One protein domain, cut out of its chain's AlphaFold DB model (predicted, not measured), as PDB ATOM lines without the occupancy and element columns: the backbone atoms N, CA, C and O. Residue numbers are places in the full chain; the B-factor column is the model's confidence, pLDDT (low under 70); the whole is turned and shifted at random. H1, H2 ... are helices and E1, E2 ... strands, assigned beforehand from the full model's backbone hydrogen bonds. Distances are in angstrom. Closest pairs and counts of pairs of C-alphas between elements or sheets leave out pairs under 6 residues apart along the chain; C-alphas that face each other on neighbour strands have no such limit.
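Overview. This is residues 33 to 160 and 178 to 230 of the 230 residues of an uncharacterized protein of Oxynema sp. AP17 (UniProt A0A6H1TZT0). A strongly twisted sheet of nine strands rolls round into a loose, nearly closed barrel, open between E2 and E11, with H1 packed on its outside along E11. E8 and E9 form a small separate hairpin beyond the end of E7, the long E10 to E11 loop reaches away from the body, and the tail with H2 sticks out. The 181 printed residues hold, in order, E1 H1 E2 E3 E4 E5 E6 E7 E8 E9 E10 E11 H2, mostly strand; the large sheet is branched at E4 and its neighbour pairs are antiparallel. The whole is compact, with a radius of gyration of the C-alphas of 18.1 A and spans of 61 by 42 by 33 A.

Along the chain. In the large sheet, E1 is residues 33 to 36, beginning at C-alpha 33 (360.667, 206.907, 228.283), E2 54 to 59, E3 72 to 78, E4 84 to 94 (23.1 A), E5 100 to 105, E6 121 to 123, E7 128 to 135 (21.9 A), E10 180 to 190 (32.5 A) and E11 203 to 213 (32.7 A), ending at C-alpha 213 (361.218, 208.954, 222.385). E8 is residues 139 to 141 and E9 148 to 150. H1 is residues 38 to 47, 14.2 A long, and H2 221 to 228, ending at C-alpha 228 (373.478, 204.923, 238.768).

Arrangement. E4 bends by 70 degrees at residue 89. E5 and E6 lie on one side of it, E10 on the other side. N 93 and O 101 of the hairpin E4 and E5 are 2.8 A apart, N 84 and O 123 of E4 and E6 2.9 A, and N 85 and O 189 of E4 and E10 2.7 A. E10 and E11 form a hairpin, with N 184 and O 207 at 2.8 A; E1 is on the other side of E11, N 35 and O 210 at 2.8 A. E7 is the antiparallel neighbour of E5, with N 104 and O 134 at 2.8 A, and on its other side of E3, with N 74 and O 131 at 3.0 A. E2 and E3 form a hairpin, N 57 and O 75 at 2.8 A. E2 and E11 are only just apart, at 8.5 A; the closest C-alphas of E1 and E2, Phe 36 and Val 58, are 7.1 A apart. H1 is on the sheet, over E11, at a height of 8.0 A, and runs along the strands, at 13 degrees to E11 on the local plane; their closest C-alphas are Leu 41 and Cys 207, 5.8 A. E8 and E9 form a hairpin, N 140 and O 149 at 2.9 A; E7 and E8 meet only through their link. H2 is not on the large sheet. Every O i to N i+4 pair is within hydrogen-bond range in H1, and 3 of 4 in H2.

Size, cuts and confidence. The C-alphas farthest apart, Thr 197 and Trp 222, are 62.2 A apart. Residues 220 to 230, of which 221 to 228 belong to H2, stand free. Residues 161 to 177 are not printed; C-alphas 160 and 178 are 8.7 A apart across the cut. The links E2 to E3, E5 to E6 and E10 to E11 are long. Mean pLDDT of the printed part is 85.1; it is under 70 at 26 residues, among them 143 to 146, 193 to 200 and 221 to 230.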
ATOM      1  N   MET A  33     361.046 206.606 226.914       88.88
ATOM      2  CA  MET A  33     360.667 206.907 228.283       88.88
ATOM      3  C   MET A  33     359.171 206.676 228.398       88.88
ATOM      4  O   MET A  33     358.397 207.226 227.617       88.88
ATOM      5  N   ILE A  34     358.769 205.867 229.371       91.31
ATOM      6  CA  ILE A  34     357.361 205.644 229.681       91.31
ATOM      7  C   ILE A  34     357.077 206.352 230.998       91.31
ATOM      8  O   ILE A  34     357.774 206.137 231.989       91.31
ATOM      9  N   ARG A  35     356.064 207.213 231.008       92.75
ATOM     10  CA  ARG A  35     355.620 207.943 232.196       92.75
ATOM     11  C   ARG A  35     354.171 207.611 232.490       92.75
ATOM     12  O   ARG A  35     353.345 207.566 231.587       92.75
ATOM     13  N   PHE A  36     353.870 207.404 233.763       95.44
ATOM     14  CA  PHE A  36     352.503 207.239 234.227       95.44
ATOM     15  C   PHE A  36     351.879 208.613 234.510       95.44
ATOM     16  O   PHE A  36     352.415 209.379 235.316       95.44
ATOM     17  N   ASP A  37     350.765 208.924 233.850       95.50
ATOM     18  CA  ASP A  37     350.043 210.187 234.020       95.50
ATOM     19  C   ASP A  37     349.164 210.129 235.281       95.50
ATOM     20  O   ASP A  37     347.977 209.791 235.248       95.50
ATOM     21  N   ARG A  38     349.782 210.418 236.435       94.00
ATOM     22  CA  ARG A  38     349.072 210.483 237.723       94.00
ATOM     23  C   ARG A  38     347.972 211.551 237.736       94.00
ATOM     24  O   ARG A  38     346.882 211.209 238.191       94.00
ATOM     25  N   PRO A  39     348.188 212.787 237.235       95.00
ATOM     26  CA  PRO A  39     347.132 213.799 237.188       95.00
ATOM     27  C   PRO A  39     345.868 213.334 236.456       95.00
ATOM     28  O   PRO A  39     344.758 213.601 236.921       95.00
ATOM     29  N   PHE A  40     346.020 212.604 235.344       94.44
ATOM     30  CA  PHE A  40     344.885 212.019 234.632       94.44
ATOM     31  C   PHE A  40     344.087 211.057 235.526       94.44
ATOM     32  O   PHE A  40     342.863 211.184 235.637       94.44
ATOM     33  N   LEU A  41     344.775 210.134 236.207       95.38
ATOM     34  CA  LEU A  41     344.128 209.188 237.118       95.38
ATOM     35  C   LEU A  41     343.469 209.901 238.307       95.38
ATOM     36  O   LEU A  41     342.340 209.572 238.664       95.38
ATOM     37  N   GLU A  42     344.151 210.861 238.930       94.81
ATOM     38  CA  GLU A  42     343.631 211.596 240.088       94.81
ATOM     39  C   GLU A  42     342.326 212.317 239.752       94.81
ATOM     40  O   GLU A  42     341.348 212.192 240.488       94.81
ATOM     41  N   LYS A  43     342.264 212.975 238.589       95.62
ATOM     42  CA  LYS A  43     341.040 213.615 238.097       95.62
ATOM     43  C   LYS A  43     339.902 212.610 237.895       95.62
ATOM     44  O   LYS A  43     338.742 212.905 238.199       95.62
ATOM     45  N   GLN A  44     340.210 211.414 237.392       94.25
ATOM     46  CA  GLN A  44     339.216 210.354 237.230       94.25
ATOM     47  C   GLN A  44     338.722 209.825 238.587       94.25
ATOM     48  O   GLN A  44     337.515 209.663 238.774       94.25
ATOM     49  N   LEU A  45     339.628 209.616 239.547       93.94
ATOM     50  CA  LEU A  45     339.287 209.209 240.911       93.94
ATOM     51  C   LEU A  45     338.426 210.260 241.622       93.94
ATOM     52  O   LEU A  45     337.494 209.897 242.336       93.94
ATOM     53  N   GLU A  46     338.693 211.549 241.418       94.38
ATOM     54  CA  GLU A  46     337.855 212.639 241.934       94.38
ATOM     55  C   GLU A  46     336.450 212.601 241.343       94.38
ATOM     56  O   GLU A  46     335.466 212.601 242.080       94.38
ATOM     57  N   THR A  47     336.358 212.505 240.015       93.12
ATOM     58  CA  THR A  47     335.079 212.497 239.291       93.12
ATOM     59  C   THR A  47     334.197 211.320 239.717       93.12
ATOM     60  O   THR A  47     332.981 211.457 239.821       93.12
ATOM     61  N   GLN A  48     334.806 210.166 239.995       91.31
ATOM     62  CA  GLN A  48     334.105 208.959 240.433       91.31
ATOM     63  C   GLN A  48     333.958 208.853 241.964       91.31
ATOM     64  O   GLN A  48     333.474 207.832 242.446       91.31
ATOM     65  N   GLN A  49     334.360 209.877 242.731       91.44
ATOM     66  CA  GLN A  49     334.319 209.895 244.204       91.44
ATOM     67  C   GLN A  49     335.119 208.755 244.867       91.44
ATOM     68  O   GLN A  49     334.808 208.299 245.964       91.44
ATOM     69  N   LEU A  50     336.181 208.299 244.203       91.12
ATOM     70  CA  LEU A  50     337.086 207.244 244.668       91.12
ATOM     71  C   LEU A  50     338.402 207.787 245.236       91.12
ATOM     72  O   LEU A  50     339.239 207.013 245.715       91.12
ATOM     73  N   LYS A  51     338.604 209.110 245.199       91.69
ATOM     74  CA  LYS A  51     339.780 209.754 245.792       91.69
ATOM     75  C   LYS A  51     339.861 209.418 247.282       91.69
ATOM     76  O   LYS A  51     338.922 209.641 248.038       91.69
ATOM     77  N   GLY A  52     340.997 208.862 247.697       91.12
ATOM     78  CA  GLY A  52     341.221 208.406 249.072       91.12
ATOM     79  C   GLY A  52     340.733 206.984 249.371       91.12
ATOM     80  O   GLY A  52     341.122 206.444 250.400       91.12
ATOM     81  N   ALA A  53     339.967 206.347 248.477       93.19
ATOM     82  CA  ALA A  53     339.538 204.951 248.610       93.19
ATOM     83  C   ALA A  53     340.447 203.978 247.842       93.19
ATOM     84  O   ALA A  53     340.729 202.884 248.331       93.19
ATOM     85  N   ILE A  54     340.929 204.379 246.664       94.56
ATOM     86  CA  ILE A  54     341.836 203.587 245.825       94.56
ATOM     87  C   ILE A  54     343.047 204.444 245.470       94.56
ATOM     88  O   ILE A  54     342.921 205.622 245.141       94.56
ATOM     89  N   GLU A  55     344.228 203.843 245.522       96.00
ATOM     90  CA  GLU A  55     345.458 204.417 244.987       96.00
ATOM     91  C   GLU A  55     346.102 203.398 244.055       96.00
ATOM     92  O   GLU A  55     346.255 202.230 244.414       96.00
ATOM     93  N   ILE A  56     346.457 203.842 242.852       96.25
ATOM     94  CA  ILE A  56     347.100 203.009 241.839       96.25
ATOM     95  C   ILE A  56     348.456 203.624 241.540       96.25
ATOM     96  O   ILE A  56     348.577 204.818 241.258       96.25
ATOM     97  N   ASP A  57     349.469 202.785 241.614       95.56
ATOM     98  CA  ASP A  57     350.839 203.113 241.297       95.56
ATOM     99  C   ASP A  57     351.416 202.054 240.363       95.56
ATOM    100  O   ASP A  57     350.947 200.915 240.300       95.56
ATOM    101  N   VAL A  58     352.426 202.449 239.603       94.44
ATOM    102  CA  VAL A  58     352.997 201.617 238.554       94.44
ATOM    103  C   VAL A  58     354.501 201.731 238.612       94.44
ATOM    104  O   VAL A  58     355.059 202.830 238.576       94.44
ATOM    105  N   LYS A  59     355.170 200.585 238.688       92.56
ATOM    106  CA  LYS A  59     356.625 200.552 238.660       92.56
ATOM    107  C   LYS A  59     357.094 200.610 237.214       92.56
ATOM    108  O   LYS A  59     356.880 199.679 236.439       92.56
ATOM    109  N   LEU A  60     357.737 201.721 236.877       90.00
ATOM    110  CA  LEU A  60     358.341 201.969 235.575       90.00
ATOM    111  C   LEU A  60     359.837 202.220 235.748       90.00
ATOM    112  O   LEU A  60     360.275 202.885 236.689       90.00
ATOM    113  N   GLU A  61     360.621 201.691 234.823       86.06
ATOM    114  CA  GLU A  61     362.016 202.056 234.656       86.06
ATOM    115  C   GLU A  61     362.099 203.412 233.957       86.06
ATOM    116  O   GLU A  61     361.203 203.825 233.219       86.06
ATOM    117  N   LYS A  62     363.201 204.129 234.181       80.12
ATOM    118  CA  LYS A  62     363.381 205.460 233.590       80.12
ATOM    119  C   LYS A  62     363.457 205.414 232.064       80.12
ATOM    120  O   LYS A  62     363.156 206.413 231.418       80.12
ATOM    121  N   ARG A  63     363.953 204.311 231.502       83.88
ATOM    122  CA  ARG A  63     364.243 204.155 230.074       83.88
ATOM    123  C   ARG A  63     364.066 202.697 229.693       83.88
ATOM    124  O   ARG A  63     364.486 201.830 230.447       83.88
ATOM    125  N   TYR A  64     363.524 202.467 228.510       84.38
ATOM    126  CA  TYR A  64     363.363 201.143 227.932       84.38
ATOM    127  C   TYR A  64     363.968 201.127 226.538       84.38
ATOM    128  O   TYR A  64     363.754 202.065 225.765       84.38
ATOM    129  N   ASN A  65     364.672 200.055 226.180       83.19
ATOM    130  CA  ASN A  65     364.821 199.746 224.764       83.19
ATOM    131  C   ASN A  65     363.460 199.285 224.212       83.19
ATOM    132  O   ASN A  65     362.640 198.720 224.938       83.19
ATOM    133  N   LEU A  66     363.222 199.498 222.915       80.00
ATOM    134  CA  LEU A  66     361.935 199.196 222.264       80.00
ATOM    135  C   LEU A  66     361.428 197.758 222.459       80.00
ATOM    136  O   LEU A  66     360.231 197.535 222.327       80.00
ATOM    137  N   ASP A  67     362.309 196.804 222.767       81.69
ATOM    138  CA  ASP A  67     361.973 195.384 222.917       81.69
ATOM    139  C   ASP A  67     361.982 194.903 224.398       81.69
ATOM    140  O   ASP A  67     361.727 193.728 224.678       81.69
ATOM    141  N   GLU A  68     362.259 195.789 225.367       86.00
ATOM    142  CA  GLU A  68     362.459 195.432 226.789       86.00
ATOM    143  C   GLU A  68     361.221 195.608 227.678       86.00
ATOM    144  O   GLU A  68     361.101 194.936 228.704       86.00
ATOM    145  N   PHE A  69     360.271 196.464 227.297       89.88
ATOM    146  CA  PHE A  69     359.061 196.702 228.089       89.88
ATOM    147  C   PHE A  69     358.058 195.551 227.928       89.88
ATOM    148  O   PHE A  69     357.123 195.633 227.135       89.88
ATOM    149  N   LYS A  70     358.284 194.439 228.637       89.50
ATOM    150  CA  LYS A  70     357.549 193.167 228.479       89.50
ATOM    151  C   LYS A  70     356.315 193.017 229.368       89.50
ATOM    152  O   LYS A  70     355.328 192.410 228.957       89.50
ATOM    153  N   PHE A  71     356.378 193.544 230.584       90.31
ATOM    154  CA  PHE A  71     355.307 193.465 231.571       90.31
ATOM    155  C   PHE A  71     355.236 194.760 232.377       90.31
ATOM    156  O   PHE A  71     356.192 195.534 232.417       90.31
ATOM    157  N   LEU A  72     354.097 194.971 233.024       93.06
ATOM    158  CA  LEU A  72     353.827 196.121 233.872       93.06
ATOM    159  C   LEU A  72     353.565 195.640 235.297       93.06
ATOM    160  O   LEU A  72     352.694 194.802 235.515       93.06
ATOM    161  N   GLU A  73     354.309 196.147 236.275       94.31
ATOM    162  CA  GLU A  73     354.054 195.845 237.686       94.31
ATOM    163  C   GLU A  73     353.121 196.908 238.270       94.31
ATOM    164  O   GLU A  73     353.501 198.068 238.458       94.31
ATOM    165  N   LEU A  74     351.880 196.497 238.524       95.50
ATOM    166  CA  LEU A  74     350.850 197.329 239.129       95.50
ATOM    167  C   LEU A  74     350.882 197.191 240.641       95.50
ATOM    168  O   LEU A  74     350.931 196.084 241.175       95.50
ATOM    169  N   LYS A  75     350.759 198.319 241.329       96.81
ATOM    170  CA  LYS A  75     350.575 198.397 242.770       96.81
ATOM    171  C   LYS A  75     349.254 199.095 243.052       96.81
ATOM    172  O   LYS A  75     349.097 200.277 242.774       96.81
ATOM    173  N   ILE A  76     348.301 198.363 243.608       96.88
ATOM    174  CA  ILE A  76     346.956 198.865 243.884       96.88
ATOM    175  C   ILE A  76     346.730 198.799 245.386       96.88
ATOM    176  O   ILE A  76     346.700 197.718 245.971       96.88
ATOM    177  N   SER A  77     346.578 199.958 246.012       96.81
ATOM    178  CA  SER A  77     346.301 200.095 247.437       96.81
ATOM    179  C   SER A  77     344.815 200.354 247.650       96.81
ATOM    180  O   SER A  77     344.276 201.371 247.210       96.81
ATOM    181  N   ASN A  78     344.163 199.448 248.371       96.75
ATOM    182  CA  ASN A  78     342.816 199.648 248.867       96.75
ATOM    183  C   ASN A  78     342.888 200.441 250.174       96.75
ATOM    184  O   ASN A  78     343.266 199.910 251.215       96.75
ATOM    185  N   LYS A  79     342.533 201.723 250.121       95.88
ATOM    186  CA  LYS A  79     342.479 202.622 251.282       95.88
ATOM    187  C   LYS A  79     341.090 202.672 251.922       95.88
ATOM    188  O   LYS A  79     340.926 203.324 252.951       95.88
ATOM    189  N   SER A  80     340.102 201.977 251.362       93.25
ATOM    190  CA  SER A  80     338.753 201.888 251.923       93.25
ATOM    191  C   SER A  80     338.661 200.885 253.084       93.25
ATOM    192  O   SER A  80     339.622 200.177 253.394       93.25
ATOM    193  N   ASP A  81     337.488 200.833 253.716       92.94
ATOM    194  CA  ASP A  81     337.159 199.879 254.786       92.94
ATOM    195  C   ASP A  81     336.482 198.601 254.260       92.94
ATOM    196  O   ASP A  81     336.117 197.722 255.036       92.94
ATOM    197  N   ARG A  82     336.305 198.483 252.939       92.00
ATOM    198  CA  ARG A  82     335.677 197.330 252.279       92.00
ATOM    199  C   ARG A  82     336.697 196.592 251.436       92.00
ATOM    200  O   ARG A  82     337.692 197.174 251.016       92.00
ATOM    201  N   GLU A  83     336.449 195.322 251.141       92.94
ATOM    202  CA  GLU A  83     337.270 194.600 250.169       92.94
ATOM    203  C   GLU A  83     337.075 195.178 248.764       92.94
ATOM    204  O   GLU A  83     335.975 195.590 248.385       92.94
ATOM    205  N   LEU A  84     338.154 195.188 247.989       94.00
ATOM    206  CA  LEU A  84     338.185 195.658 246.614       94.00
ATOM    207  C   LEU A  84     338.523 194.485 245.698       94.00
ATOM    208  O   LEU A  84     339.571 193.862 245.829       94.00
ATOM    209  N   TYR A  85     337.644 194.201 244.754       94.25
ATOM    210  CA  TYR A  85     337.811 193.179 243.737       94.25
ATOM    211  C   TYR A  85     338.309 193.823 242.449       94.25
ATOM    212  O   TYR A  85     337.844 194.900 242.070       94.25
ATOM    213  N   ILE A  86     339.222 193.141 241.768       94.50
ATOM    214  CA  ILE A  86     339.666 193.486 240.418       94.50
ATOM    215  C   ILE A  86     339.189 192.394 239.480       94.50
ATOM    216  O   ILE A  86     339.516 191.220 239.681       94.50
ATOM    217  N   ASP A  87     338.434 192.804 238.468       93.56
ATOM    218  CA  ASP A  87     337.993 191.949 237.378       93.56
ATOM    219  C   ASP A  87     338.983 192.062 236.218       93.56
ATOM    220  O   ASP A  87     339.016 193.052 235.484       93.56
ATOM    221  N   TRP A  88     339.844 191.055 236.090       92.56
ATOM    222  CA  TRP A  88     340.906 191.043 235.084       92.56
ATOM    223  C   TRP A  88     340.385 190.767 233.678       92.56
ATOM    224  O   TRP A  88     341.000 191.226 232.721       92.56
ATOM    225  N   ASP A  89     339.258 190.066 233.546       90.44
ATOM    226  CA  ASP A  89     338.655 189.774 232.243       90.44
ATOM    227  C   ASP A  89     337.871 190.971 231.697       90.44
ATOM    228  O   ASP A  89     337.824 191.169 230.485       90.44
ATOM    229  N   ALA A  90     337.337 191.820 232.578       91.31
ATOM    230  CA  ALA A  90     336.781 193.123 232.215       91.31
ATOM    231  C   ALA A  90     337.840 194.243 232.105       91.31
ATOM    232  O   ALA A  90     337.490 195.393 231.836       91.31
ATOM    233  N   SER A  91     339.121 193.928 232.319       94.31
ATOM    234  CA  SER A  91     340.233 194.877 232.211       94.31
ATOM    235  C   SER A  91     340.976 194.710 230.880       94.31
ATOM    236  O   SER A  91     341.147 193.601 230.376       94.31
ATOM    237  N   ALA A  92     341.467 195.813 230.314       95.06
ATOM    238  CA  ALA A  92     342.124 195.805 229.010       95.06
ATOM    239  C   ALA A  92     343.282 196.804 228.898       95.06
ATOM    240  O   ALA A  92     343.251 197.894 229.470       95.06
ATOM    241  N   ALA A  93     344.294 196.439 228.116       95.31
ATOM    242  CA  ALA A  93     345.348 197.335 227.667       95.31
ATOM    243  C   ALA A  93     344.980 197.870 226.279       95.31
ATOM    244  O   ALA A  93     344.699 197.096 225.369       95.31
ATOM    245  N   ILE A  94     344.984 199.185 226.111       94.75
ATOM    246  CA  ILE A  94     344.694 199.857 224.844       94.75
ATOM    247  C   ILE A  94     346.022 200.340 224.277       94.75
ATOM    248  O   ILE A  94     346.690 201.155 224.911       94.75
ATOM    249  N   ASP A  95     346.413 199.813 223.118       91.19
ATOM    250  CA  ASP A  95     347.705 200.100 222.491       91.19
ATOM    251  C   ASP A  95     347.775 201.492 221.830       91.19
ATOM    252  O   ASP A  95     346.815 202.266 221.838       91.19
ATOM    253  N   LEU A  96     348.930 201.803 221.227       88.56
ATOM    254  CA  LEU A  96     349.177 203.070 220.521       88.56
ATOM    255  C   LEU A  96     348.257 203.289 219.305       88.56
ATOM    256  O   LEU A  96     348.219 204.387 218.754       88.56
ATOM    257  N   GLU A  97     347.569 202.249 218.830       86.69
ATOM    258  CA  GLU A  97     346.616 202.316 217.721       86.69
ATOM    259  C   GLU A  97     345.157 202.347 218.192       86.69
ATOM    260  O   GLU A  97     344.247 202.353 217.363       86.69
ATOM    261  N   GLY A  98     344.922 202.343 219.506       88.19
ATOM    262  CA  GLY A  98     343.586 202.257 220.082       88.19
ATOM    263  C   GLY A  98     342.993 200.846 220.069       88.19
ATOM    264  O   GLY A  98     341.801 200.695 220.342       88.19
ATOM    265  N   ARG A  99     343.774 199.802 219.764       91.38
ATOM    266  CA  ARG A  99     343.295 198.416 219.841       91.38
ATOM    267  C   ARG A  99     343.316 197.952 221.287       91.38
ATOM    268  O   ARG A  99     344.284 198.171 222.013       91.38
ATOM    269  N   SER A 100     342.243 197.278 221.676       93.00
ATOM    270  CA  SER A 100     342.090 196.691 223.000       93.00
ATOM    271  C   SER A 100     342.663 195.275 223.022       93.00
ATOM    272  O   SER A 100     342.330 194.454 222.168       93.00
ATOM    273  N   HIS A 101     343.496 194.993 224.016       92.56
ATOM    274  CA  HIS A 101     344.103 193.695 224.278       92.56
ATOM    275  C   HIS A 101     343.751 193.257 225.695       92.56
ATOM    276  O   HIS A 101     343.824 194.059 226.631       92.56
ATOM    277  N   ARG A 102     343.413 191.977 225.881       91.88
ATOM    278  CA  ARG A 102     343.173 191.425 227.217       91.88
ATOM    279  C   ARG A 102     344.445 191.531 228.053       91.88
ATOM    280  O   ARG A 102     345.556 191.315 227.558       91.88
ATOM    281  N   ILE A 103     344.287 191.860 229.327       92.94
ATOM    282  CA  ILE A 103     345.386 191.826 230.290       92.94
ATOM    283  C   ILE A 103     345.464 190.424 230.873       92.94
ATOM    284  O   ILE A 103     344.443 189.862 231.251       92.94
ATOM    285  N   VAL A 104     346.669 189.882 230.996       91.12
ATOM    286  CA  VAL A 104     346.919 188.581 231.615       91.12
ATOM    287  C   VAL A 104     347.785 188.770 232.851       91.12
ATOM    288  O   VAL A 104     348.854 189.382 232.791       91.12
ATOM    289  N   ARG A 105     347.345 188.236 233.990       90.75
ATOM    290  CA  ARG A 105     348.168 188.225 235.206       90.75
ATOM    291  C   ARG A 105     349.340 187.263 235.081       90.75
ATOM    292  O   ARG A 105     349.181 186.116 234.674       90.75
ATOM    293  N   ILE A 106     350.500 187.707 235.546       87.88
ATOM    294  CA  ILE A 106     351.681 186.860 235.679       87.88
ATOM    295  C   ILE A 106     351.706 186.333 237.112       87.88
ATOM    296  O   ILE A 106     351.931 187.085 238.059       87.88
ATOM    297  N   ILE A 107     351.446 185.039 237.281       84.06
ATOM    298  CA  ILE A 107     351.502 184.369 238.583       84.06
ATOM    299  C   ILE A 107     352.737 183.460 238.582       84.06
ATOM    300  O   ILE A 107     352.829 182.582 237.718       84.06
ATOM    301  N   PRO A 108     353.703 183.656 239.499       78.00
ATOM    302  CA  PRO A 108     354.891 182.811 239.571       78.00
ATOM    303  C   PRO A 108     354.524 181.328 239.684       78.00
ATOM    304  O   PRO A 108     353.693 180.951 240.506       78.00
ATOM    305  N   GLY A 109     355.141 180.489 238.851       76.31
ATOM    306  CA  GLY A 109     354.901 179.043 238.843       76.31
ATOM    307  C   GLY A 109     353.612 178.593 238.144       76.31
ATOM    308  O   GLY A 109     353.403 177.391 238.016       76.31
ATOM    309  N   MET A 110     352.773 179.513 237.652       77.44
ATOM    310  CA  MET A 110     351.581 179.161 236.878       77.44
ATOM    311  C   MET A 110     351.902 179.096 235.382       77.44
ATOM    312  O   MET A 110     352.549 179.986 234.828       77.44
ATOM    313  N   THR A 111     351.418 178.056 234.704       77.94
ATOM    314  CA  THR A 111     351.443 178.000 233.240       77.94
ATOM    315  C   THR A 111     350.453 179.009 232.674       77.94
ATOM    316  O   THR A 111     349.269 178.968 233.008       77.94
ATOM    317  N   LEU A 112     350.927 179.906 231.811       78.25
ATOM    318  CA  LEU A 112     350.070 180.869 231.127       78.25
ATOM    319  C   LEU A 112     349.214 180.144 230.082       78.25
ATOM    320  O   LEU A 112     349.744 179.561 229.132       78.25
ATOM    321  N   ASP A 113     347.900 180.213 230.262       77.62
ATOM    322  CA  ASP A 113     346.888 179.764 229.312       77.62
ATOM    323  C   ASP A 113     345.909 180.915 229.044       77.62
ATOM    324  O   ASP A 113     345.464 181.595 229.967       77.62
ATOM    325  N   LEU A 114     345.604 181.145 227.767       79.19
ATOM    326  CA  LEU A 114     344.714 182.215 227.315       79.19
ATOM    327  C   LEU A 114     343.249 181.782 227.281       79.19
ATOM    328  O   LEU A 114     342.366 182.636 227.341       79.19
ATOM    329  N   LEU A 115     342.974 180.479 227.186       76.69
ATOM    330  CA  LEU A 115     341.605 179.970 227.067       76.69
ATOM    331  C   LEU A 115     340.859 179.984 228.403       76.69
ATOM    332  O   LEU A 115     339.630 180.027 228.431       76.69
ATOM    333  N   SER A 116     341.598 179.971 229.508       77.94
ATOM    334  CA  SER A 116     341.021 179.956 230.845       77.94
ATOM    335  C   SER A 116     340.512 181.352 231.262       77.94
ATOM    336  O   SER A 116     341.204 182.360 231.046       77.94
ATOM    337  N   PRO A 117     339.314 181.453 231.874       83.06
ATOM    338  CA  PRO A 117     338.849 182.698 232.480       83.06
ATOM    339  C   PRO A 117     339.763 183.084 233.646       83.06
ATOM    340  O   PRO A 117     340.272 182.224 234.373       83.06
ATOM    341  N   GLN A 118     339.990 184.382 233.834       87.00
ATOM    342  CA  GLN A 118     340.840 184.854 234.917       87.00
ATOM    343  C   GLN A 118     340.037 185.027 236.197       87.00
ATOM    344  O   GLN A 118     339.025 185.715 236.252       87.00
ATOM    345  N   VAL A 119     340.548 184.437 237.273       86.69
ATOM    346  CA  VAL A 119     339.975 184.616 238.608       86.69
ATOM    347  C   VAL A 119     340.171 186.059 239.072       86.69
ATOM    348  O   VAL A 119     341.280 186.584 238.991       86.69
ATOM    349  N   ASN A 120     339.138 186.682 239.629       90.81
ATOM    350  CA  ASN A 120     339.251 188.018 240.214       90.81
ATOM    351  C   ASN A 120     340.304 188.058 241.330       90.81
ATOM    352  O   ASN A 120     340.445 187.110 242.103       90.81
ATOM    353  N   SER A 121     341.034 189.167 241.441       92.75
ATOM    354  CA  SER A 121     341.876 189.402 242.623       92.75
ATOM    355  C   SER A 121     341.070 190.126 243.690       92.75
ATOM    356  O   SER A 121     340.337 191.058 243.370       92.75
ATOM    357  N   VAL A 122     341.249 189.737 244.952       94.25
ATOM    358  CA  VAL A 122     340.659 190.421 246.108       94.25
ATOM    359  C   VAL A 122     341.758 191.168 246.850       94.25
ATOM    360  O   VAL A 122     342.802 190.600 247.168       94.25
ATOM    361  N   ILE A 123     341.525 192.446 247.122       95.88
ATOM    362  CA  ILE A 123     342.386 193.306 247.926       95.88
ATOM    363  C   ILE A 123     341.624 193.627 249.212       95.88
ATOM    364  O   ILE A 123     340.670 194.414 249.174       95.88
ATOM    365  N   PRO A 124     342.020 193.047 250.356       95.56
ATOM    366  CA  PRO A 124     341.389 193.349 251.632       95.56
ATOM    367  C   PRO A 124     341.463 194.842 251.975       95.56
ATOM    368  O   PRO A 124     342.304 195.579 251.449       95.56
ATOM    369  N   ALA A 125     340.596 195.284 252.883       95.12
ATOM    370  CA  ALA A 125     340.606 196.655 253.384       95.12
ATOM    371  C   ALA A 125     341.997 197.049 253.913       95.12
ATOM    372  O   ALA A 125     342.665 196.261 254.590       95.12
ATOM    373  N   LYS A 126     342.439 198.272 253.599       95.75
ATOM    374  CA  LYS A 126     343.750 198.832 253.992       95.75
ATOM    375  C   LYS A 126     344.970 198.020 253.530       95.75
ATOM    376  O   LYS A 126     346.059 198.183 254.082       95.75
ATOM    377  N   ARG A 127     344.822 197.132 252.542       97.69
ATOM    378  CA  ARG A 127     345.924 196.334 251.985       97.69
ATOM    379  C   ARG A 127     346.269 196.760 250.565       97.69
ATOM    380  O   ARG A 127     345.501 197.428 249.878       97.69
ATOM    381  N   THR A 128     347.454 196.347 250.134       96.88
ATOM    382  CA  THR A 128     347.991 196.628 248.805       96.88
ATOM    383  C   THR A 128     348.243 195.320 248.075       96.88
ATOM    384  O   THR A 128     348.848 194.406 248.634       96.88
ATOM    385  N   LEU A 129     347.813 195.252 246.820       95.75
ATOM    386  CA  LEU A 129     348.174 194.201 245.883       95.75
ATOM    387  C   LEU A 129     349.303 194.699 244.984       95.75
ATOM    388  O   LEU A 129     349.209 195.788 244.422       95.75
ATOM    389  N   VAL A 130     350.337 193.880 244.823       96.06
ATOM    390  CA  VAL A 130     351.360 194.063 243.791       96.06
ATOM    391  C   VAL A 130     351.193 192.931 242.794       96.06
ATOM    392  O   VAL A 130     351.270 191.765 243.173       96.06
ATOM    393  N   GLN A 131     350.918 193.270 241.539       94.12
ATOM    394  CA  GLN A 131     350.613 192.297 240.503       94.12
ATOM    395  C   GLN A 131     351.346 192.653 239.206       94.12
ATOM    396  O   GLN A 131     351.025 193.671 238.585       94.12
ATOM    397  N   PRO A 132     352.294 191.815 238.751       93.62
ATOM    398  CA  PRO A 132     352.811 191.913 237.398       93.62
ATOM    399  C   PRO A 132     351.750 191.439 236.399       93.62
ATOM    400  O   PRO A 132     351.106 190.398 236.588       93.62
ATOM    401  N   ILE A 133     351.571 192.215 235.337       93.44
ATOM    402  CA  ILE A 133     350.628 191.945 234.256       93.44
ATOM    403  C   ILE A 133     351.317 192.024 232.889       93.44
ATOM    404  O   ILE A 133     352.243 192.807 232.677       93.44
ATOM    405  N   ALA A 134     350.840 191.218 231.951       92.75
ATOM    406  CA  ALA A 134     351.206 191.238 230.540       92.75
ATOM    407  C   ALA A 134     349.975 191.581 229.689       92.75
ATOM    408  O   ALA A 134     348.843 191.437 230.148       92.75
ATOM    409  N   SER A 135     350.180 192.012 228.446       91.88
ATOM    410  CA  SER A 135     349.102 192.022 227.458       91.88
ATOM    411  C   SER A 135     349.050 190.662 226.766       91.88
ATOM    412  O   SER A 135     350.077 190.018 226.565       91.88
ATOM    413  N   GLU A 136     347.867 190.215 226.365       89.25
ATOM    414  CA  GLU A 136     347.711 188.979 225.591       89.25
ATOM    415  C   GLU A 136     348.583 188.990 224.327       89.25
ATOM    416  O   GLU A 136     349.247 188.003 224.011       89.25
ATOM    417  N   SER A 137     348.661 190.140 223.653       86.81
ATOM    418  CA  SER A 137     349.477 190.324 222.448       86.81
ATOM    419  C   SER A 137     350.982 190.107 222.668       86.81
ATOM    420  O   SER A 137     351.709 189.820 221.707       86.81
ATOM    421  N   SER A 138     351.455 190.213 223.917       87.88
ATOM    422  CA  SER A 138     352.857 190.001 224.271       87.88
ATOM    423  C   SER A 138     353.223 188.525 224.438       87.88
ATOM    424  O   SER A 138     354.404 188.156 224.368       87.88
ATOM    425  N   LEU A 139     352.218 187.660 224.594       87.50
ATOM    426  CA  LEU A 139     352.400 186.229 224.765       87.50
ATOM    427  C   LEU A 139     352.608 185.532 223.417       87.50
ATOM    428  O   LEU A 139     351.979 185.838 222.400       87.50
ATOM    429  N   ARG A 140     353.506 184.549 223.399       85.25
ATOM    430  CA  ARG A 140     353.640 183.591 222.297       85.25
ATOM    431  C   ARG A 140     353.817 182.192 222.853       85.25
ATOM    432  O   ARG A 140     354.427 182.001 223.903       85.25
ATOM    433  N   ARG A 141     353.323 181.207 222.107       80.12
ATOM    434  CA  ARG A 141     353.655 179.806 222.358       80.12
ATOM    435  C   ARG A 141     355.123 179.595 222.007       80.12
ATOM    436  O   ARG A 141     355.562 180.026 220.939       80.12
ATOM    437  N   ASN A 142     355.872 178.984 222.917       74.31
ATOM    438  CA  ASN A 142     357.229 178.576 222.609       74.31
ATOM    439  C   ASN A 142     357.174 177.418 221.596       74.31
ATOM    440  O   ASN A 142     356.323 176.538 221.697       74.31
ATOM    441  N   SER A 143     358.046 177.432 220.591       66.25
ATOM    442  CA  SER A 143     358.099 176.402 219.545       66.25
ATOM    443  C   SER A 143     358.566 175.041 220.068       66.25
ATOM    444  O   SER A 143     358.301 174.028 219.429       66.25
ATOM    445  N   GLU A 144     359.237 175.016 221.223       65.75
ATOM    446  CA  GLU A 144     359.816 173.802 221.819       65.75
ATOM    447  C   GLU A 144     359.108 173.341 223.102       65.75
ATOM    448  O   GLU A 144     359.241 172.186 223.498       65.75
ATOM    449  N   SER A 145     358.331 174.210 223.760       57.75
ATOM    450  CA  SER A 145     357.607 173.874 224.989       57.75
ATOM    451  C   SER A 145     356.156 174.353 224.927       57.75
ATOM    452  O   SER A 145     355.850 175.447 224.462       57.75
ATOM    453  N   SER A 146     355.236 173.518 225.418       66.69
ATOM    454  CA  SER A 146     353.793 173.773 225.352       66.69
ATOM    455  C   SER A 146     353.278 175.049 226.058       66.69
ATOM    456  O   SER A 146     352.217 175.521 225.630       66.69
ATOM    457  N   PRO A 147     353.912 175.627 227.110       75.44
ATOM    458  CA  PRO A 147     353.344 176.806 227.758       75.44
ATOM    459  C   PRO A 147     353.598 178.098 226.968       75.44
ATOM    460  O   PRO A 147     354.591 178.249 226.251       75.44
ATOM    461  N   LEU A 148     352.682 179.056 227.119       81.12
ATOM    462  CA  LEU A 148     352.874 180.416 226.626       81.12
ATOM    463  C   LEU A 148     353.964 181.121 227.441       81.12
ATOM    464  O   LEU A 148     354.042 180.973 228.660       81.12
ATOM    465  N   ALA A 149     354.779 181.923 226.762       83.62
ATOM    466  CA  ALA A 149     355.808 182.753 227.368       83.62
ATOM    467  C   ALA A 149     355.667 184.209 226.910       83.62
ATOM    468  O   ALA A 149     355.179 184.494 225.812       83.62
ATOM    469  N   ILE A 150     356.129 185.139 227.749       83.12
ATOM    470  CA  ILE A 150     356.178 186.567 227.420       83.12
ATOM    471  C   ILE A 150     357.337 186.791 226.449       83.12
ATOM    472  O   ILE A 150     358.506 186.832 226.840       83.12
ATOM    473  N   ALA A 151     357.006 186.899 225.167       82.31
ATOM    474  CA  ALA A 151     357.989 186.966 224.094       82.31
ATOM    475  C   ALA A 151     358.104 188.365 223.483       82.31
ATOM    476  O   ALA A 151     359.176 188.721 222.995       82.31
ATOM    477  N   ARG A 152     357.022 189.150 223.494       86.06
ATOM    478  CA  ARG A 152     357.003 190.512 222.944       86.06
ATOM    479  C   ARG A 152     356.838 191.552 224.046       86.06
ATOM    480  O   ARG A 152     356.720 191.225 225.227       86.06
ATOM    481  N   THR A 153     356.848 192.810 223.640       88.56
ATOM    482  CA  THR A 153     356.562 193.944 224.510       88.56
ATOM    483  C   THR A 153     355.087 194.009 224.895       88.56
ATOM    484  O   THR A 153     354.218 193.507 224.186       88.56
ATOM    485  N   PHE A 154     354.809 194.638 226.035       89.00
ATOM    486  CA  PHE A 154     353.470 194.873 226.569       89.00
ATOM    487  C   PHE A 154     352.613 195.704 225.601       89.00
ATOM    488  O   PHE A 154     351.432 195.413 225.424       89.00
ATOM    489  N   VAL A 155     353.222 196.689 224.933       88.19
ATOM    490  CA  VAL A 155     352.645 197.442 223.809       88.19
ATOM    491  C   VAL A 155     353.598 197.355 222.621       88.19
ATOM    492  O   VAL A 155     354.815 197.373 222.808       88.19
ATOM    493  N   ASP A 156     353.077 197.253 221.399       84.62
ATOM    494  CA  ASP A 156     353.908 197.251 220.194       84.62
ATOM    495  C   ASP A 156     354.454 198.658 219.896       84.62
ATOM    496  O   ASP A 156     353.716 199.572 219.529       84.62
ATOM    497  N   PHE A 157     355.772 198.819 220.027       82.12
ATOM    498  CA  PHE A 157     356.481 200.063 219.725       82.12
ATOM    499  C   PHE A 157     357.077 200.096 218.314       82.12
ATOM    500  O   PHE A 157     357.902 200.956 218.011       82.12
ATOM    501  N   SER A 158     356.693 199.180 217.419       76.06
ATOM    502  CA  SER A 158     357.256 199.103 216.064       76.06
ATOM    503  C   SER A 158     357.092 200.401 215.265       76.06
ATOM    504  O   SER A 158     357.946 200.707 214.438       76.06
ATOM    505  N   LYS A 159     356.070 201.216 215.559       69.56
ATOM    506  CA  LYS A 159     355.880 202.552 214.960       69.56
ATOM    507  C   LYS A 159     356.931 203.589 215.362       69.56
ATOM    508  O   LYS A 159     357.093 204.582 214.664       69.56
ATOM    509  N   LEU A 160     357.649 203.354 216.458       70.88
ATOM    510  CA  LEU A 160     358.756 204.201 216.902       70.88
ATOM    511  C   LEU A 160     360.074 203.841 216.206       70.88
ATOM    512  O   LEU A 160     361.047 204.588 216.309       70.88
ATOM    513  N   GLU A 178     357.188 212.332 218.032       73.69
ATOM    514  CA  GLU A 178     355.776 212.278 218.378       73.69
ATOM    515  C   GLU A 178     355.634 211.608 219.743       73.69
ATOM    516  O   GLU A 178     356.283 210.603 220.041       73.69
ATOM    517  N   ILE A 179     354.826 212.229 220.595       82.56
ATOM    518  CA  ILE A 179     354.455 211.684 221.893       82.56
ATOM    519  C   ILE A 179     353.296 210.729 221.643       82.56
ATOM    520  O   ILE A 179     352.321 211.093 220.983       82.56
ATOM    521  N   PHE A 180     353.403 209.517 222.172       88.12
ATOM    522  CA  PHE A 180     352.365 208.506 222.041       88.12
ATOM    523  C   PHE A 180     351.725 208.226 223.391       88.12
ATOM    524  O   PHE A 180     352.334 208.420 224.442       88.12
ATOM    525  N   TYR A 181     350.493 207.733 223.351       92.44
ATOM    526  CA  TYR A 181     349.748 207.367 224.543       92.44
ATOM    527  C   TYR A 181     349.260 205.934 224.423       92.44
ATOM    528  O   TYR A 181     348.841 205.501 223.352       92.44
ATOM    529  N   PHE A 182     349.293 205.217 225.536       94.44
ATOM    530  CA  PHE A 182     348.551 203.974 225.699       94.44
ATOM    531  C   PHE A 182     347.794 204.020 227.019       94.44
ATOM    532  O   PHE A 182     348.106 204.824 227.905       94.44
ATOM    533  N   TYR A 183     346.790 203.160 227.149       96.00
ATOM    534  CA  TYR A 183     345.922 203.152 228.317       96.00
ATOM    535  C   TYR A 183     345.817 201.758 228.907       96.00
ATOM    536  O   TYR A 183     345.918 200.747 228.219       96.00
ATOM    537  N   LEU A 184     345.565 201.715 230.204       96.56
ATOM    538  CA  LEU A 184     345.222 200.511 230.931       96.56
ATOM    539  C   LEU A 184     343.884 200.755 231.619       96.56
ATOM    540  O   LEU A 184     343.802 201.562 232.541       96.56
ATOM    541  N   SER A 185     342.837 200.084 231.157       96.12
ATOM    542  CA  SER A 185     341.519 200.129 231.775       96.12
ATOM    543  C   SER A 185     341.391 198.985 232.773       96.12
ATOM    544  O   SER A 185     341.516 197.819 232.401       96.12
ATOM    545  N   LEU A 186     341.175 199.322 234.041       95.62
ATOM    546  CA  LEU A 186     341.023 198.392 235.151       95.62
ATOM    547  C   LEU A 186     339.583 198.428 235.661       95.62
ATOM    548  O   LEU A 186     339.066 199.494 235.997       95.62
ATOM    549  N   ALA A 187     338.944 197.266 235.747       95.12
ATOM    550  CA  ALA A 187     337.588 197.129 236.265       95.12
ATOM    551  C   ALA A 187     337.610 196.745 237.751       95.12
ATOM    552  O   ALA A 187     338.066 195.666 238.132       95.12
ATOM    553  N   PHE A 188     337.093 197.632 238.598       93.81
ATOM    554  CA  PHE A 188     337.072 197.467 240.050       93.81
ATOM    555  C   PHE A 188     335.668 197.224 240.587       93.81
ATOM    556  O   PHE A 188     334.696 197.746 240.058       93.81
ATOM    557  N   ARG A 189     335.539 196.503 241.698       92.19
ATOM    558  CA  ARG A 189     334.258 196.332 242.388       92.19
ATOM    559  C   ARG A 189     334.474 196.265 243.890       92.19
ATOM    560  O   ARG A 189     335.237 195.431 244.354       92.19
ATOM    561  N   PHE A 190     333.793 197.095 244.669       89.94
ATOM    562  CA  PHE A 190     333.806 196.940 246.126       89.94
ATOM    563  C   PHE A 190     332.913 195.776 246.555       89.94
ATOM    564  O   PHE A 190     331.896 195.509 245.912       89.94
ATOM    565  N   ALA A 191     333.269 195.109 247.654       86.94
ATOM    566  CA  ALA A 191     332.359 194.193 248.333       86.94
ATOM    567  C   ALA A 191     331.021 194.892 248.603       86.94
ATOM    568  O   ALA A 191     330.985 196.054 249.032       86.94
ATOM    569  N   ALA A 192     329.925 194.178 248.339       75.50
ATOM    570  CA  ALA A 192     328.601 194.646 248.703       75.50
ATOM    571  C   ALA A 192     328.547 194.861 250.220       75.50
ATOM    572  O   ALA A 192     329.071 194.059 250.992       75.50
ATOM    573  N   SER A 193     327.910 195.950 250.647       63.38
ATOM    574  CA  SER A 193     327.499 196.063 252.044       63.38
ATOM    575  C   SER A 193     326.361 195.066 252.261       63.38
ATOM    576  O   SER A 193     325.534 194.915 251.365       63.38
ATOM    577  N   GLU A 194     326.266 194.457 253.444       58.62
ATOM    578  CA  GLU A 194     325.244 193.447 253.799       58.62
ATOM    579  C   GLU A 194     323.783 193.875 253.520       58.62
ATOM    580  O   GLU A 194     322.877 193.051 253.498       58.62
ATOM    581  N   VAL A 195     323.551 195.164 253.263       55.88
ATOM    582  CA  VAL A 195     322.240 195.789 253.058       55.88
ATOM    583  C   VAL A 195     321.819 195.871 251.576       55.88
ATOM    584  O   VAL A 195     320.652 196.133 251.296       55.88
ATOM    585  N   SER A 196     322.709 195.652 250.594       54.69
ATOM    586  CA  SER A 196     322.348 195.805 249.169       54.69
ATOM    587  C   SER A 196     322.115 194.470 248.456       54.69
ATOM    588  O   SER A 196     323.045 193.688 248.277       54.69
ATOM    589  N   THR A 197     320.899 194.259 247.946       52.56
ATOM    590  CA  THR A 197     320.501 193.107 247.109       52.56
ATOM    591  C   THR A 197     320.961 193.206 245.648       52.56
ATOM    592  O   THR A 197     320.793 192.262 244.878       52.56
ATOM    593  N   ILE A 198     321.553 194.336 245.248       58.06
ATOM    594  CA  ILE A 198     322.055 194.576 243.891       58.06
ATOM    595  C   ILE A 198     323.550 194.264 243.864       58.06
ATOM    596  O   ILE A 198     324.326 194.855 244.616       58.06
ATOM    597  N   ALA A 199     323.959 193.354 242.976       61.34
ATOM    598  CA  ALA A 199     325.369 193.060 242.760       61.34
ATOM    599  C   ALA A 199     326.115 194.351 242.361       61.34
ATOM    600  O   ALA A 199     325.696 195.028 241.415       61.34
ATOM    601  N   PRO A 200     327.201 194.724 243.059       69.12
ATOM    602  CA  PRO A 200     327.878 195.986 242.799       69.12
ATOM    603  C   PRO A 200     328.431 196.017 241.368       69.12
ATOM    604  O   PRO A 200     329.083 195.074 240.912       69.12
ATOM    605  N   ARG A 201     328.143 197.103 240.644       79.69
ATOM    606  CA  ARG A 201     328.574 197.297 239.253       79.69
ATOM    607  C   ARG A 201     330.096 197.497 239.193       79.69
ATOM    608  O   ARG A 201     330.621 198.223 240.039       79.69
ATOM    609  N   PRO A 202     330.802 196.916 238.203       85.75
ATOM    610  CA  PRO A 202     332.212 197.212 238.000       85.75
ATOM    611  C   PRO A 202     332.410 198.685 237.619       85.75
ATOM    612  O   PRO A 202     331.700 199.229 236.770       85.75
ATOM    613  N   ILE A 203     333.383 199.321 238.262       91.12
ATOM    614  CA  ILE A 203     333.789 200.707 238.073       91.12
ATOM    615  C   ILE A 203     335.076 200.702 237.239       91.12
ATOM    616  O   ILE A 203     336.111 200.246 237.735       91.12
ATOM    617  N   PRO A 204     335.041 201.170 235.979       92.69
ATOM    618  CA  PRO A 204     336.232 201.241 235.149       92.69
ATOM    619  C   PRO A 204     337.090 202.457 235.529       92.69
ATOM    620  O   PRO A 204     336.613 203.599 235.553       92.69
ATOM    621  N   LEU A 205     338.375 202.208 235.770       94.94
ATOM    622  CA  LEU A 205     339.415 203.214 235.960       94.94
ATOM    623  C   LEU A 205     340.440 203.127 234.834       94.94
ATOM    624  O   LEU A 205     340.959 202.052 234.555       94.94
ATOM    625  N   SER A 206     340.743 204.254 234.192       95.25
ATOM    626  CA  SER A 206     341.694 204.306 233.085       95.25
ATOM    627  C   SER A 206     343.001 204.933 233.555       95.25
ATOM    628  O   SER A 206     343.045 206.072 234.007       95.25
ATOM    629  N   CYS A 207     344.087 204.186 233.432       95.62
ATOM    630  CA  CYS A 207     345.440 204.650 233.687       95.62
ATOM    631  C   CYS A 207     346.088 205.021 232.349       95.62
ATOM    632  O   CYS A 207     346.256 204.156 231.489       95.62
ATOM    633  N   GLN A 208     346.431 206.295 232.164       96.44
ATOM    634  CA  GLN A 208     347.099 206.778 230.957       96.44
ATOM    635  C   GLN A 208     348.619 206.740 231.124       96.44
ATOM    636  O   GLN A 208     349.162 207.101 232.170       96.44
ATOM    637  N   PHE A 209     349.302 206.335 230.060       95.56
ATOM    638  CA  PHE A 209     350.751 206.337 229.977       95.56
ATOM    639  C   PHE A 209     351.205 207.163 228.786       95.56
ATOM    640  O   PHE A 209     350.624 207.089 227.704       95.56
ATOM    641  N   VAL A 210     352.262 207.934 229.003       93.44
ATOM    642  CA  VAL A 210     352.900 208.782 228.003       93.44
ATOM    643  C   VAL A 210     354.201 208.119 227.581       93.44
ATOM    644  O   VAL A 210     355.027 207.775 228.428       93.44
ATOM    645  N   VAL A 211     354.373 207.929 226.280       90.25
ATOM    646  CA  VAL A 211     355.566 207.343 225.674       90.25
ATOM    647  C   VAL A 211     356.277 208.431 224.891       90.25
ATOM    648  O   VAL A 211     355.761 208.941 223.895       90.25
ATOM    649  N   GLU A 212     357.470 208.777 225.354       86.06
ATOM    650  CA  GLU A 212     358.311 209.808 224.758       86.06
ATOM    651  C   GLU A 212     359.583 209.155 224.193       86.06
ATOM    652  O   GLU A 212     360.290 208.452 224.927       86.06
ATOM    653  N   PRO A 213     359.915 209.354 222.908       81.06
ATOM    654  CA  PRO A 213     361.218 208.954 222.385       81.06
ATOM    655  C   PRO A 213     362.327 209.788 223.042       81.06
ATOM    656  O   PRO A 213     362.231 211.016 223.094       81.06
ATOM    657  N   LEU A 214     363.397 209.147 223.530       78.81
ATOM    658  CA  LEU A 214     364.519 209.901 224.095       78.81
ATOM    659  C   LEU A 214     365.382 210.512 222.983       78.81
ATOM    660  O   LEU A 214     365.755 209.818 222.032       78.81
ATOM    661  N   PRO A 215     365.798 211.782 223.124       70.31
ATOM    662  CA  PRO A 215     366.815 212.343 222.255       70.31
ATOM    663  C   PRO A 215     368.171 211.666 222.500       70.31
ATOM    664  O   PRO A 215     368.552 211.376 223.637       70.31
ATOM    665  N   TRP A 216     368.938 211.471 221.424       66.31
ATOM    666  CA  TRP A 216     370.220 210.746 221.442       66.31
ATOM    667  C   TRP A 216     371.263 211.332 222.415       66.31
ATOM    668  O   TRP A 216     372.190 210.650 222.850       66.31
ATOM    669  N   THR A 217     371.146 212.617 222.754       66.69
ATOM    670  CA  THR A 217     372.035 213.295 223.706       66.69
ATOM    671  C   THR A 217     371.844 212.779 225.130       66.69
ATOM    672  O   THR A 217     372.780 212.791 225.932       66.69
ATOM    673  N   GLU A 218     370.645 212.301 225.461       70.69
ATOM    674  CA  GLU A 218     370.329 211.790 226.790       70.69
ATOM    675  C   GLU A 218     370.653 210.310 226.943       70.69
ATOM    676  O   GLU A 218     370.948 209.862 228.051       70.69
ATOM    677  N   THR A 219     370.660 209.564 225.843       65.94
ATOM    678  CA  THR A 219     370.898 208.115 225.780       65.94
ATOM    679  C   THR A 219     372.380 207.729 225.892       65.94
ATOM    680  O   THR A 219     372.695 206.543 225.973       65.94
ATOM    681  N   LEU A 220     373.295 208.705 225.935       70.75
ATOM    682  CA  LEU A 220     374.744 208.481 225.993       70.75
ATOM    683  C   LEU A 220     375.185 207.707 227.259       70.75
ATOM    684  O   LEU A 220     374.754 208.044 228.370       70.75
ATOM    685  N   PRO A 221     376.100 206.723 227.135       65.38
ATOM    686  CA  PRO A 221     376.439 205.784 228.212       65.38
ATOM    687  C   PRO A 221     377.055 206.451 229.454       65.38
ATOM    688  O   PRO A 221     376.738 206.076 230.580       65.38
ATOM    689  N   TRP A 222     377.853 207.511 229.294       64.94
ATOM    690  CA  TRP A 222     378.454 208.228 230.430       64.94
ATOM    691  C   TRP A 222     377.447 209.040 231.259       64.94
ATOM    692  O   TRP A 222     377.718 209.375 232.414       64.94
ATOM    693  N   ARG A 223     376.273 209.371 230.700       62.66
ATOM    694  CA  ARG A 223     375.186 210.010 231.459       62.66
ATOM    695  C   ARG A 223     374.443 208.979 232.312       62.66
ATOM    696  O   ARG A 223     374.050 209.297 233.431       62.66
ATOM    697  N   GLN A 224     374.347 207.739 231.827       57.75
ATOM    698  CA  GLN A 224     373.753 206.616 232.560       57.75
ATOM    699  C   GLN A 224     374.557 206.273 233.823       57.75
ATOM    700  O   GLN A 224     373.982 206.001 234.873       57.75
ATOM    701  N   GLU A 225     375.890 206.328 233.754       55.81
ATOM    702  CA  GLU A 225     376.752 205.984 234.892       55.81
ATOM    703  C   GLU A 225     376.649 206.997 236.044       55.81
ATOM    704  O   GLU A 225     376.633 206.615 237.214       55.81
ATOM    705  N   LYS A 226     376.493 208.290 235.727       57.16
ATOM    706  CA  LYS A 226     376.268 209.339 236.736       57.16
ATOM    707  C   LYS A 226     374.923 209.197 237.447       57.16
ATOM    708  O   LYS A 226     374.820 209.566 238.612       57.16
ATOM    709  N   GLU A 227     373.908 208.677 236.762       55.06
ATOM    710  CA  GLU A 227     372.591 208.428 237.353       55.06
ATOM    711  C   GLU A 227     372.554 207.166 238.221       55.06
ATOM    712  O   GLU A 227     371.782 207.138 239.169       55.06
ATOM    713  N   LYS A 228     373.384 206.148 237.945       54.19
ATOM    714  CA  LYS A 228     373.478 204.923 238.768       54.19
ATOM    715  C   LYS A 228     374.248 205.114 240.081       54.19
ATOM    716  O   LYS A 228     374.138 204.282 240.972       54.19
ATOM    717  N   ARG A 229     375.065 206.167 240.178       48.69
ATOM    718  CA  ARG A 229     375.864 206.507 241.372       48.69
ATOM    719  C   ARG A 229     375.139 207.456 242.344       48.69
ATOM    720  O   ARG A 229     375.744 207.858 243.334       48.69
ATOM    721  N   LYS A 230     373.897 207.843 242.044       40.88
ATOM    722  CA  LYS A 230     373.007 208.620 242.918       40.88
ATOM    723  C   LYS A 230     371.876 207.736 243.410       40.88
ATOM    724  O   LYS A 230     371.460 207.956 244.563       40.88
TER     725      LYS A 230